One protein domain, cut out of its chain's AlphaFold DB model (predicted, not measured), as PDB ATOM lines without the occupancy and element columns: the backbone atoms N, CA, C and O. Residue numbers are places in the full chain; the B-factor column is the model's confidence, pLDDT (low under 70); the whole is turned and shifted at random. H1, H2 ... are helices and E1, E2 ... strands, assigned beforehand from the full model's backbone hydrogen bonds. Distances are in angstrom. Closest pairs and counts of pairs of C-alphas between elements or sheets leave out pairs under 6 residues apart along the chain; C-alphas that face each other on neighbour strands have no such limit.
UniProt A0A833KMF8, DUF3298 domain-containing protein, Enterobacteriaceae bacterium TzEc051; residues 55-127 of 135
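Overview. This is residues 55 to 127 of the 135 residues of the protein "DUF3298 domain-containing protein" of Enterobacteriaceae bacterium TzEc051 (UniProt A0A833KMF8). The domain is a narrow rod: a sheet of four strands built along one long strand, E3, with the short strands E1 and E2 one after the other along one side of it and E4 along the other side. A single helix, H1, covers part of one face of this sheet and runs along E3, and a long loop, residues 99 to 119, leads from H1 to the far end of the rod, where E4 begins. The printed part has 73 residues with four named strands and one named helix; along the chain, three strands come first, then the helix, then the last strand; the sheet is mixed and branched, with E1 and E3 antiparallel neighbours, E2 and E3 antiparallel neighbours, and E3 and E4 parallel neighbours, and the class is mixed, helices and strands. The whole is loose, with a radius of gyration of the C-alphas of 14.2 A, and spans 49 by 20 by 15 A.

Arrangement. E1, residues 55 to 58, is the antiparallel neighbour of E3, residues 71 to 82, at 157 degrees between directions; the C-alphas of Pro 58 and Gln 78 face each other at 4.3 A, and N 57 and O 79 are 2.8 A apart, within hydrogen-bond range. E2, residues 65 to 68, forms a hairpin with E3, at 139 degrees; N 68 and O 71 are within hydrogen-bond range at 2.8 A. E1 and E2 lie on one side of E3 and are apart from each other, in staggered pairing: E2 pairs with residues 71 to 74 of E3, E1 with residues 78 to 81. H1, residues 85 to 98, is on the sheet at a height of 8.8 A, over E3 and along the strands, at 10 degrees to E3 on the local plane. The closest C-alphas of H1 and E3 are those of Asn 88 and Gln 81, 5.7 A apart. In H1 every O i to N i+4 pair is within hydrogen-bond range. E4, residues 120 to 126, is parallel to E3 at 7 degrees, on the other side of it; N 78 and O 125 are 2.8 A apart, within hydrogen-bond range. E3, H1 and E4 form a strand-helix-strand unit, two parallel neighbour strands with a helix between them in the chain; its crossover is left-handed.

Along the chain. E1 begins at C-alpha 55, (90.638, -86.638, -64.750), and is 10.1 A long, as is E2. E3 measures 34.8 A, from C-alpha 71 at (78.877, -73.702, -36.767). H1 is 20.2 A long. E4, 20.3 A, ends at C-alpha 126, (82.677, -80.393, -58.224).

Size, cuts and confidence. The C-alphas of Asn 83 and Glu 115 are the two farthest apart, 49.5 A. The printed part has no cut, and the link from H1 to E4 is long, 21 residues. The mean pLDDT of the printed part is 95.9, and no printed residue is under 70.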
ATOM      1  N   LYS A  55      91.164 -85.700 -65.743       97.50
ATOM      2  CA  LYS A  55      90.638 -86.638 -64.750       97.50
ATOM      3  C   LYS A  55      90.085 -85.860 -63.563       97.50
ATOM      4  O   LYS A  55      90.712 -84.907 -63.112       97.50
ATOM      5  N   VAL A  56      88.938 -86.278 -63.037       98.12
ATOM      6  CA  VAL A  56      88.406 -85.731 -61.782       98.12
ATOM      7  C   VAL A  56      89.132 -86.378 -60.604       98.12
ATOM      8  O   VAL A  56      89.309 -87.599 -60.568       98.12
ATOM      9  N   VAL A  57      89.586 -85.558 -59.662       98.19
ATOM     10  CA  VAL A  57      90.313 -85.987 -58.465       98.19
ATOM     11  C   VAL A  57      89.791 -85.250 -57.227       98.19
ATOM     12  O   VAL A  57      89.441 -84.072 -57.328       98.19
ATOM     13  N   PRO A  58      89.754 -85.902 -56.051       97.94
ATOM     14  CA  PRO A  58      89.418 -85.222 -54.807       97.94
ATOM     15  C   PRO A  58      90.487 -84.180 -54.459       97.94
ATOM     16  O   PRO A  58      91.689 -84.404 -54.652       97.94
ATOM     17  N   VAL A  59      90.057 -83.037 -53.932       97.88
ATOM     18  CA  VAL A  59      90.962 -82.009 -53.414       97.88
ATOM     19  C   VAL A  59      91.476 -82.451 -52.049       97.88
ATOM     20  O   VAL A  59      90.721 -82.897 -51.190       97.88
ATOM     21  N   LYS A  60      92.785 -82.317 -51.833       96.00
ATOM     22  CA  LYS A  60      93.397 -82.626 -50.538       96.00
ATOM     23  C   LYS A  60      93.113 -81.497 -49.554       96.00
ATOM     24  O   LYS A  60      93.638 -80.396 -49.725       96.00
ATOM     25  N   LEU A  61      92.320 -81.796 -48.533       97.00
ATOM     26  CA  LEU A  61      92.030 -80.898 -47.421       97.00
ATOM     27  C   LEU A  61      92.795 -81.339 -46.164       97.00
ATOM     28  O   LEU A  61      92.968 -82.543 -45.966       97.00
ATOM     29  N   PRO A  62      93.243 -80.404 -45.305       96.75
ATOM     30  CA  PRO A  62      93.802 -80.737 -43.994       96.75
ATOM     31  C   PRO A  62      92.796 -81.477 -43.107       96.75
ATOM     32  O   PRO A  62      93.167 -82.399 -42.384       96.75
ATOM     33  N   LYS A  63      91.521 -81.076 -43.181       95.62
ATOM     34  CA  LYS A  63      90.401 -81.686 -42.466       95.62
ATOM     35  C   LYS A  63      89.152 -81.696 -43.357       95.62
ATOM     36  O   LYS A  63      88.931 -80.719 -44.070       95.62
ATOM     37  N   PRO A  64      88.320 -82.748 -43.298       95.00
ATOM     38  CA  PRO A  64      87.054 -82.806 -44.032       95.00
ATOM     39  C   PRO A  64      85.944 -81.968 -43.380       95.00
ATOM     40  O   PRO A  64      84.948 -81.673 -44.021       95.00
ATOM     41  N   LYS A  65      86.104 -81.574 -42.112       96.94
ATOM     42  CA  LYS A  65      85.153 -80.754 -41.359       96.94
ATOM     43  C   LYS A  65      85.912 -79.766 -40.482       96.94
ATOM     44  O   LYS A  65      86.950 -80.128 -39.928       96.94
ATOM     45  N   VAL A  66      85.401 -78.543 -40.370       97.38
ATOM     46  CA  VAL A  66      85.935 -77.502 -39.479       97.38
ATOM     47  C   VAL A  66      84.781 -76.908 -38.683       97.38
ATOM     48  O   VAL A  66      83.787 -76.497 -39.281       97.38
ATOM     49  N   CYS A  67      84.912 -76.869 -37.358       96.56
ATOM     50  CA  CYS A  67      83.965 -76.198 -36.468       96.56
ATOM     51  C   CYS A  67      84.506 -74.843 -36.015       96.56
ATOM     52  O   CYS A  67      85.627 -74.744 -35.515       96.56
ATOM     53  N   LEU A  68      83.694 -73.811 -36.193       95.25
ATOM     54  CA  LEU A  68      83.927 -72.440 -35.763       95.25
ATOM     55  C   LEU A  68      82.741 -71.983 -34.895       95.25
ATOM     56  O   LEU A  68      81.776 -72.720 -34.708       95.25
ATOM     57  N   GLU A  69      82.829 -70.780 -34.332       93.81
ATOM     58  CA  GLU A  69      81.800 -70.231 -33.429       93.81
ATOM     59  C   GLU A  69      80.414 -70.167 -34.097       93.81
ATOM     60  O   GLU A  69      79.399 -70.377 -33.441       93.81
ATOM     61  N   ASP A  70      80.372 -69.969 -35.416       91.62
ATOM     62  CA  ASP A  70      79.169 -69.892 -36.247       91.62
ATOM     63  C   ASP A  70      78.615 -71.255 -36.698       91.62
ATOM     64  O   ASP A  70      77.551 -71.313 -37.313       91.62
ATOM     65  N   GLY A  71      79.301 -72.358 -36.391       95.06
ATOM     66  CA  GLY A  71      78.877 -73.702 -36.767       95.06
ATOM     67  C   GLY A  71      80.000 -74.564 -37.321       95.06
ATOM     68  O   GLY A  71      81.163 -74.175 -37.412       95.06
ATOM     69  N   CYS A  72      79.646 -75.784 -37.706       96.56
ATOM     70  CA  CYS A  72      80.560 -76.700 -38.362       96.56
ATOM     71  C   CYS A  72      80.250 -76.835 -39.847       96.56
ATOM     72  O   CYS A  72      79.118 -77.136 -40.214       96.56
ATOM     73  N   THR A  73      81.275 -76.745 -40.687       97.75
ATOM     74  CA  THR A  73      81.149 -76.977 -42.128       97.75
ATOM     75  C   THR A  73      81.883 -78.244 -42.526       97.75
ATOM     76  O   THR A  73      83.069 -78.399 -42.225       97.75
ATOM     77  N   GLU A  74      81.177 -79.150 -43.197       98.19
ATOM     78  CA  GLU A  74      81.744 -80.320 -43.869       98.19
ATOM     79  C   GLU A  74      82.041 -79.999 -45.338       98.19
ATOM     80  O   GLU A  74      81.242 -79.359 -46.022       98.19
ATOM     81  N   TYR A  75      83.200 -80.439 -45.820       98.31
ATOM     82  CA  TYR A  75      83.729 -80.102 -47.134       98.31
ATOM     83  C   TYR A  75      83.885 -81.346 -48.008       98.31
ATOM     84  O   TYR A  75      84.594 -82.286 -47.643       98.31
ATOM     85  N   ASP A  76      83.297 -81.311 -49.205       98.06
ATOM     86  CA  ASP A  76      83.514 -82.315 -50.254       98.06
ATOM     87  C   ASP A  76      83.868 -81.638 -51.579       98.06
ATOM     88  O   ASP A  76      83.015 -81.117 -52.303       98.06
ATOM     89  N   PHE A  77      85.162 -81.621 -51.894       98.50
ATOM     90  CA  PHE A  77      85.686 -80.923 -53.059       98.50
ATOM     91  C   PHE A  77      86.346 -81.884 -54.043       98.50
ATOM     92  O   PHE A  77      87.237 -82.664 -53.696       98.50
ATOM     93  N   GLN A  78      85.990 -81.739 -55.316       98.44
ATOM     94  CA  GLN A  78      86.631 -82.410 -56.438       98.44
ATOM     95  C   GLN A  78      87.047 -81.387 -57.490       98.44
ATOM     96  O   GLN A  78      86.296 -80.479 -57.854       98.44
ATOM     97  N   THR A  79      88.254 -81.562 -58.013       98.19
ATOM     98  CA  THR A  79      88.801 -80.730 -59.081       98.19
ATOM     99  C   THR A  79      89.153 -81.570 -60.301       98.19
ATOM    100  O   THR A  79      89.263 -82.794 -60.236       98.19
ATOM    101  N   VAL A  80      89.388 -80.899 -61.422       97.19
ATOM    102  CA  VAL A  80      89.994 -81.517 -62.594       97.19
ATOM    103  C   VAL A  80      91.522 -81.449 -62.497       97.19
ATOM    104  O   VAL A  80      92.100 -80.405 -62.194       97.19
ATOM    105  N   GLN A  81      92.178 -82.570 -62.775       98.00
ATOM    106  CA  GLN A  81      93.596 -82.654 -63.087       98.00
ATOM    107  C   GLN A  81      93.740 -82.864 -64.591       98.00
ATOM    108  O   GLN A  81      93.234 -83.842 -65.138       98.00
ATOM    109  N   THR A  82      94.430 -81.947 -65.256       97.12
ATOM    110  CA  THR A  82      94.643 -81.958 -66.702       97.12
ATOM    111  C   THR A  82      96.122 -81.944 -67.065       97.12
ATOM    112  O   THR A  82      96.974 -81.597 -66.240       97.12
ATOM    113  N   ASN A  83      96.420 -82.246 -68.329       95.81
ATOM    114  CA  ASN A  83      97.730 -82.009 -68.941       95.81
ATOM    115  C   ASN A  83      98.065 -80.512 -69.137       95.81
ATOM    116  O   ASN A  83      99.177 -80.194 -69.547       95.81
ATOM    117  N   GLN A  84      97.147 -79.588 -68.827       95.06
ATOM    118  CA  GLN A  84      97.337 -78.139 -68.932       95.06
ATOM    119  C   GLN A  84      97.406 -77.502 -67.536       95.06
ATOM    120  O   GLN A  84      96.391 -77.306 -66.865       95.06
ATOM    121  N   LYS A  85      98.615 -77.137 -67.082       96.56
ATOM    122  CA  LYS A  85      98.838 -76.653 -65.704       96.56
ATOM    123  C   LYS A  85      97.947 -75.463 -65.328       96.56
ATOM    124  O   LYS A  85      97.416 -75.431 -64.222       96.56
ATOM    125  N   TRP A  86      97.751 -74.520 -66.247       96.00
ATOM    126  CA  TRP A  86      96.953 -73.321 -65.986       96.00
ATOM    127  C   TRP A  86      95.493 -73.646 -65.635       96.00
ATOM    128  O   TRP A  86      94.908 -72.954 -64.806       96.00
ATOM    129  N   ILE A  87      94.920 -74.719 -66.200       96.38
ATOM    130  CA  ILE A  87      93.559 -75.174 -65.880       96.38
ATOM    131  C   ILE A  87      93.518 -75.683 -64.438       96.38
ATOM    132  O   ILE A  87      92.634 -75.313 -63.665       96.38
ATOM    133  N   ASN A  88      94.510 -76.496 -64.065       97.69
ATOM    134  CA  ASN A  88      94.617 -77.074 -62.725       97.69
ATOM    135  C   ASN A  88      94.748 -75.966 -61.670       97.69
ATOM    136  O   ASN A  88      94.030 -75.967 -60.666       97.69
ATOM    137  N   ASP A  89      95.637 -75.003 -61.923       98.00
ATOM    138  CA  ASP A  89      95.878 -73.865 -61.036       98.00
ATOM    139  C   ASP A  89      94.631 -72.977 -60.927       98.00
ATOM    140  O   ASP A  89      94.254 -72.579 -59.825       98.00
ATOM    141  N   TYR A  90      93.961 -72.698 -62.051       98.00
ATOM    142  CA  TYR A  90      92.752 -71.877 -62.084       98.00
ATOM    143  C   TYR A  90      91.670 -72.434 -61.155       98.00
ATOM    144  O   TYR A  90      91.195 -71.725 -60.264       98.00
ATOM    145  N   PHE A  91      91.314 -73.711 -61.312       98.19
ATOM    146  CA  PHE A  91      90.272 -74.320 -60.486       98.19
ATOM    147  C   PHE A  91      90.709 -74.495 -59.032       98.19
ATOM    148  O   PHE A  91      89.935 -74.174 -58.134       98.19
ATOM    149  N   THR A  92      91.963 -74.879 -58.776       97.44
ATOM    150  CA  THR A  92      92.486 -74.967 -57.401       97.44
ATOM    151  C   THR A  92      92.394 -73.622 -56.677       97.44
ATOM    152  O   THR A  92      91.950 -73.559 -55.531       97.44
ATOM    153  N   ASN A  93      92.769 -72.527 -57.342       98.00
ATOM    154  CA  ASN A  93      92.718 -71.190 -56.752       98.00
ATOM    155  C   ASN A  93      91.279 -70.709 -56.538       98.00
ATOM    156  O   ASN A  93      90.992 -70.055 -55.536       98.00
ATOM    157  N   ARG A  94      90.362 -71.052 -57.448       98.06
ATOM    158  CA  ARG A  94      88.934 -70.746 -57.298       98.06
ATOM    159  C   ARG A  94      88.320 -71.454 -56.094       98.06
ATOM    160  O   ARG A  94      87.638 -70.788 -55.324       98.06
ATOM    161  N   ILE A  95      88.608 -72.743 -55.908       98.19
ATOM    162  CA  ILE A  95      88.118 -73.530 -54.764       98.19
ATOM    163  C   ILE A  95      88.653 -72.939 -53.451       98.19
ATOM    164  O   ILE A  95      87.879 -72.644 -52.550       98.19
ATOM    165  N   LYS A  96      89.960 -72.651 -53.372       97.50
ATOM    166  CA  LYS A  96      90.565 -72.008 -52.187       97.50
ATOM    167  C   LYS A  96      89.964 -70.646 -51.857       97.50
ATOM    168  O   LYS A  96      89.890 -70.277 -50.692       97.50
ATOM    169  N   LYS A  97      89.586 -69.879 -52.880       97.75
ATOM    170  CA  LYS A  97      88.967 -68.564 -52.699       97.75
ATOM    171  C   LYS A  97      87.512 -68.665 -52.236       97.75
ATOM    172  O   LYS A  97      87.074 -67.774 -51.520       97.75
ATOM    173  N   ALA A  98      86.780 -69.688 -52.676       97.62
ATOM    174  CA  ALA A  98      85.396 -69.912 -52.268       97.62
ATOM    175  C   ALA A  98      85.310 -70.305 -50.785       97.62
ATOM    176  O   ALA A  98      84.530 -69.710 -50.052       97.62
ATOM    177  N   ASP A  99      86.186 -71.211 -50.339       97.25
ATOM    178  CA  ASP A  99      86.158 -71.767 -48.982       97.25
ATOM    179  C   ASP A  99      87.555 -71.735 -48.330       97.25
ATOM    180  O   ASP A  99      88.198 -72.776 -48.166       97.25
ATOM    181  N   PRO A 100      88.076 -70.555 -47.944       96.44
ATOM    182  CA  PRO A 100      89.437 -70.433 -47.413       96.44
ATOM    183  C   PRO A 100      89.649 -71.216 -46.108       96.44
ATOM    184  O   PRO A 100      90.727 -71.775 -45.889       96.44
ATOM    185  N   ASN A 101      88.613 -71.319 -45.269       96.00
ATOM    186  CA  ASN A 101      88.664 -72.033 -43.990       96.00
ATOM    187  C   ASN A 101      88.947 -73.533 -44.165       96.00
ATOM    188  O   ASN A 101      89.646 -74.117 -43.337       96.00
ATOM    189  N   ALA A 102      88.507 -74.134 -45.277       97.00
ATOM    190  CA  ALA A 102      88.778 -75.535 -45.601       97.00
ATOM    191  C   ALA A 102      90.277 -75.828 -45.795       97.00
ATOM    192  O   ALA A 102      90.703 -76.972 -45.677       97.00
ATOM    193  N   PHE A 103      91.098 -74.810 -46.082       97.06
ATOM    194  CA  PHE A 103      92.531 -74.956 -46.369       97.06
ATOM    195  C   PHE A 103      93.445 -74.395 -45.275       97.06
ATOM    196  O   PHE A 103      94.643 -74.669 -45.290       97.06
ATOM    197  N   ALA A 104      92.903 -73.626 -44.330       95.38
ATOM    198  CA  ALA A 104      93.676 -72.887 -43.333       95.38
ATOM    199  C   ALA A 104      94.209 -73.746 -42.162       95.38
ATOM    200  O   ALA A 104      94.891 -73.217 -41.290       95.38
ATOM    201  N   ASN A 105      93.935 -75.060 -42.148       94.19
ATOM    202  CA  ASN A 105      94.324 -75.997 -41.081       94.19
ATOM    203  C   ASN A 105      93.965 -75.484 -39.671       94.19
ATOM    204  O   ASN A 105      94.793 -75.464 -38.759       94.19
ATOM    205  N   LEU A 106      92.724 -75.022 -39.517       94.06
ATOM    206  CA  LEU A 106      92.236 -74.433 -38.276       94.06
ATOM    207  C   LEU A 106      91.997 -75.507 -37.205       94.06
ATOM    208  O   LEU A 106      91.591 -76.642 -37.489       94.06
ATOM    209  N   ALA A 107      92.240 -75.133 -35.950       94.75
ATOM    210  CA  ALA A 107      91.738 -75.881 -34.807       94.75
ATOM    211  C   ALA A 107      90.225 -75.664 -34.682       94.75
ATOM    212  O   ALA A 107      89.727 -74.582 -34.989       94.75
ATOM    213  N   ASP A 108      89.517 -76.698 -34.240       95.19
ATOM    214  CA  ASP A 108      88.079 -76.611 -34.030       95.19
ATOM    215  C   ASP A 108      87.785 -75.750 -32.799       95.19
ATOM    216  O   ASP A 108      88.456 -75.867 -31.769       95.19
ATOM    217  N   LYS A 109      86.792 -74.873 -32.922       94.25
ATOM    218  CA  LYS A 109      86.287 -74.040 -31.834       94.25
ATOM    219  C   LYS A 109      84.936 -74.561 -31.335       94.25
ATOM    220  O   LYS A 109      84.223 -75.224 -32.093       94.25
ATOM    221  N   PRO A 110      84.569 -74.259 -30.078       92.62
ATOM    222  CA  PRO A 110      83.203 -74.436 -29.607       92.62
ATOM    223  C   PRO A 110      82.221 -73.682 -30.508       92.62
ATOM    224  O   PRO A 110      82.501 -72.562 -30.927       92.62
ATOM    225  N   VAL A 111      81.089 -74.315 -30.804       92.94
ATOM    226  CA  VAL A 111      80.017 -73.727 -31.612       92.94
ATOM    227  C   VAL A 111      79.065 -72.969 -30.687       92.94
ATOM    228  O   VAL A 111      78.580 -73.545 -29.713       92.94
ATOM    229  N   GLU A 112      78.770 -71.711 -31.004       93.12
ATOM    230  CA  GLU A 112      77.936 -70.797 -30.207       93.12
ATOM    231  C   GLU A 112      76.646 -70.417 -30.957       93.12
ATOM    232  O   GLU A 112      76.211 -69.267 -30.984       93.12
ATOM    233  N   VAL A 113      76.025 -71.404 -31.604       89.62
ATOM    234  CA  VAL A 113      74.791 -71.213 -32.377       89.62
ATOM    235  C   VAL A 113      73.579 -71.200 -31.430       89.62
ATOM    236  O   VAL A 113      73.476 -72.097 -30.586       89.62
ATOM    237  N   PRO A 114      72.658 -70.217 -31.539       90.69
ATOM    238  CA  PRO A 114      71.454 -70.152 -30.714       90.69
ATOM    239  C   PRO A 114      70.597 -71.419 -30.791       90.69
ATOM    240  O   PRO A 114      70.556 -72.112 -31.807       90.69
ATOM    241  N   GLU A 115      69.858 -71.702 -29.718       87.06
ATOM    242  CA  GLU A 115      68.923 -72.825 -29.691       87.06
ATOM    243  C   GLU A 115      67.860 -72.672 -30.793       87.06
ATOM    244  O   GLU A 115      67.204 -71.637 -30.903       87.06
ATOM    245  N   GLY A 116      67.699 -73.711 -31.619       87.19
ATOM    246  CA  GLY A 116      66.771 -73.724 -32.755       87.19
ATOM    247  C   GLY A 116      67.389 -73.379 -34.116       87.19
ATOM    248  O   GLY A 116      66.731 -73.601 -35.130       87.19
ATOM    249  N   GLU A 117      68.642 -72.915 -34.164       90.12
ATOM    250  CA  GLU A 117      69.367 -72.612 -35.408       90.12
ATOM    251  C   GLU A 117      70.280 -73.782 -35.848       90.12
ATOM    252  O   GLU A 117      70.769 -74.556 -35.013       90.12
ATOM    253  N   PRO A 118      70.532 -73.965 -37.162       89.94
ATOM    254  CA  PRO A 118      71.353 -75.063 -37.658       89.94
ATOM    255  C   PRO A 118      72.838 -74.833 -37.351       89.94
ATOM    256  O   PRO A 118      73.454 -73.895 -37.842       89.94
ATOM    257  N   SER A 119      73.450 -75.751 -36.602       91.69
ATOM    258  CA  SER A 119      74.878 -75.701 -36.249       91.69
ATOM    259  C   SER A 119      75.796 -76.458 -37.217       91.69
ATOM    260  O   SER A 119      77.006 -76.531 -36.999       91.69
ATOM    261  N   SER A 120      75.243 -77.048 -38.281       94.06
ATOM    262  CA  SER A 120      75.981 -77.830 -39.276       94.06
ATOM    263  C   SER A 120      75.617 -77.402 -40.693       94.06
ATOM    264  O   SER A 120      74.444 -77.288 -41.036       94.06
ATOM    265  N   SER A 121      76.633 -77.241 -41.533       95.31
ATOM    266  CA  SER A 121      76.513 -76.914 -42.951       95.31
ATOM    267  C   SER A 121      77.426 -77.799 -43.799       95.31
ATOM    268  O   SER A 121      78.344 -78.452 -43.294       95.31
ATOM    269  N   GLN A 122      77.161 -77.831 -45.103       96.69
ATOM    270  CA  GLN A 122      77.990 -78.528 -46.078       96.69
ATOM    271  C   GLN A 122      78.372 -77.562 -47.194       96.69
ATOM    272  O   GLN A 122      77.520 -76.836 -47.711       96.69
ATOM    273  N   SER A 123      79.641 -77.587 -47.587       97.62
ATOM    274  CA  SER A 123      80.139 -76.918 -48.783       97.62
ATOM    275  C   SER A 123      80.712 -77.966 -49.731       97.62
ATOM    276  O   SER A 123      81.574 -78.766 -49.361       97.62
ATOM    277  N   ALA A 124      80.203 -77.994 -50.963       98.00
ATOM    278  CA  ALA A 124      80.599 -78.970 -51.966       98.00
ATOM    279  C   ALA A 124      80.898 -78.289 -53.301       98.00
ATOM    280  O   ALA A 124      80.117 -77.472 -53.793       98.00
ATOM    281  N   ILE A 125      82.034 -78.640 -53.906       98.31
ATOM    282  CA  ILE A 125      82.480 -78.080 -55.185       98.31
ATOM    283  C   ILE A 125      82.955 -79.216 -56.080       98.31
ATOM    284  O   ILE A 125      83.919 -79.904 -55.758       98.31
ATOM    285  N   TYR A 126      82.326 -79.365 -57.246       98.06
ATOM    286  CA  TYR A 126      82.677 -80.393 -58.224       98.06
ATOM    287  C   TYR A 126      83.050 -79.766 -59.564       98.06
ATOM    288  O   TYR A 126      82.209 -79.191 -60.260       98.06
ATOM    289  N   VAL A 127      84.313 -79.913 -59.959       97.75
ATOM    290  CA  VAL A 127      84.787 -79.518 -61.288       97.75
ATOM    291  C   VAL A 127      84.950 -80.755 -62.160       97.75
ATOM    292  O   VAL A 127      85.691 -81.677 -61.824       97.75
TER     293      VAL A 127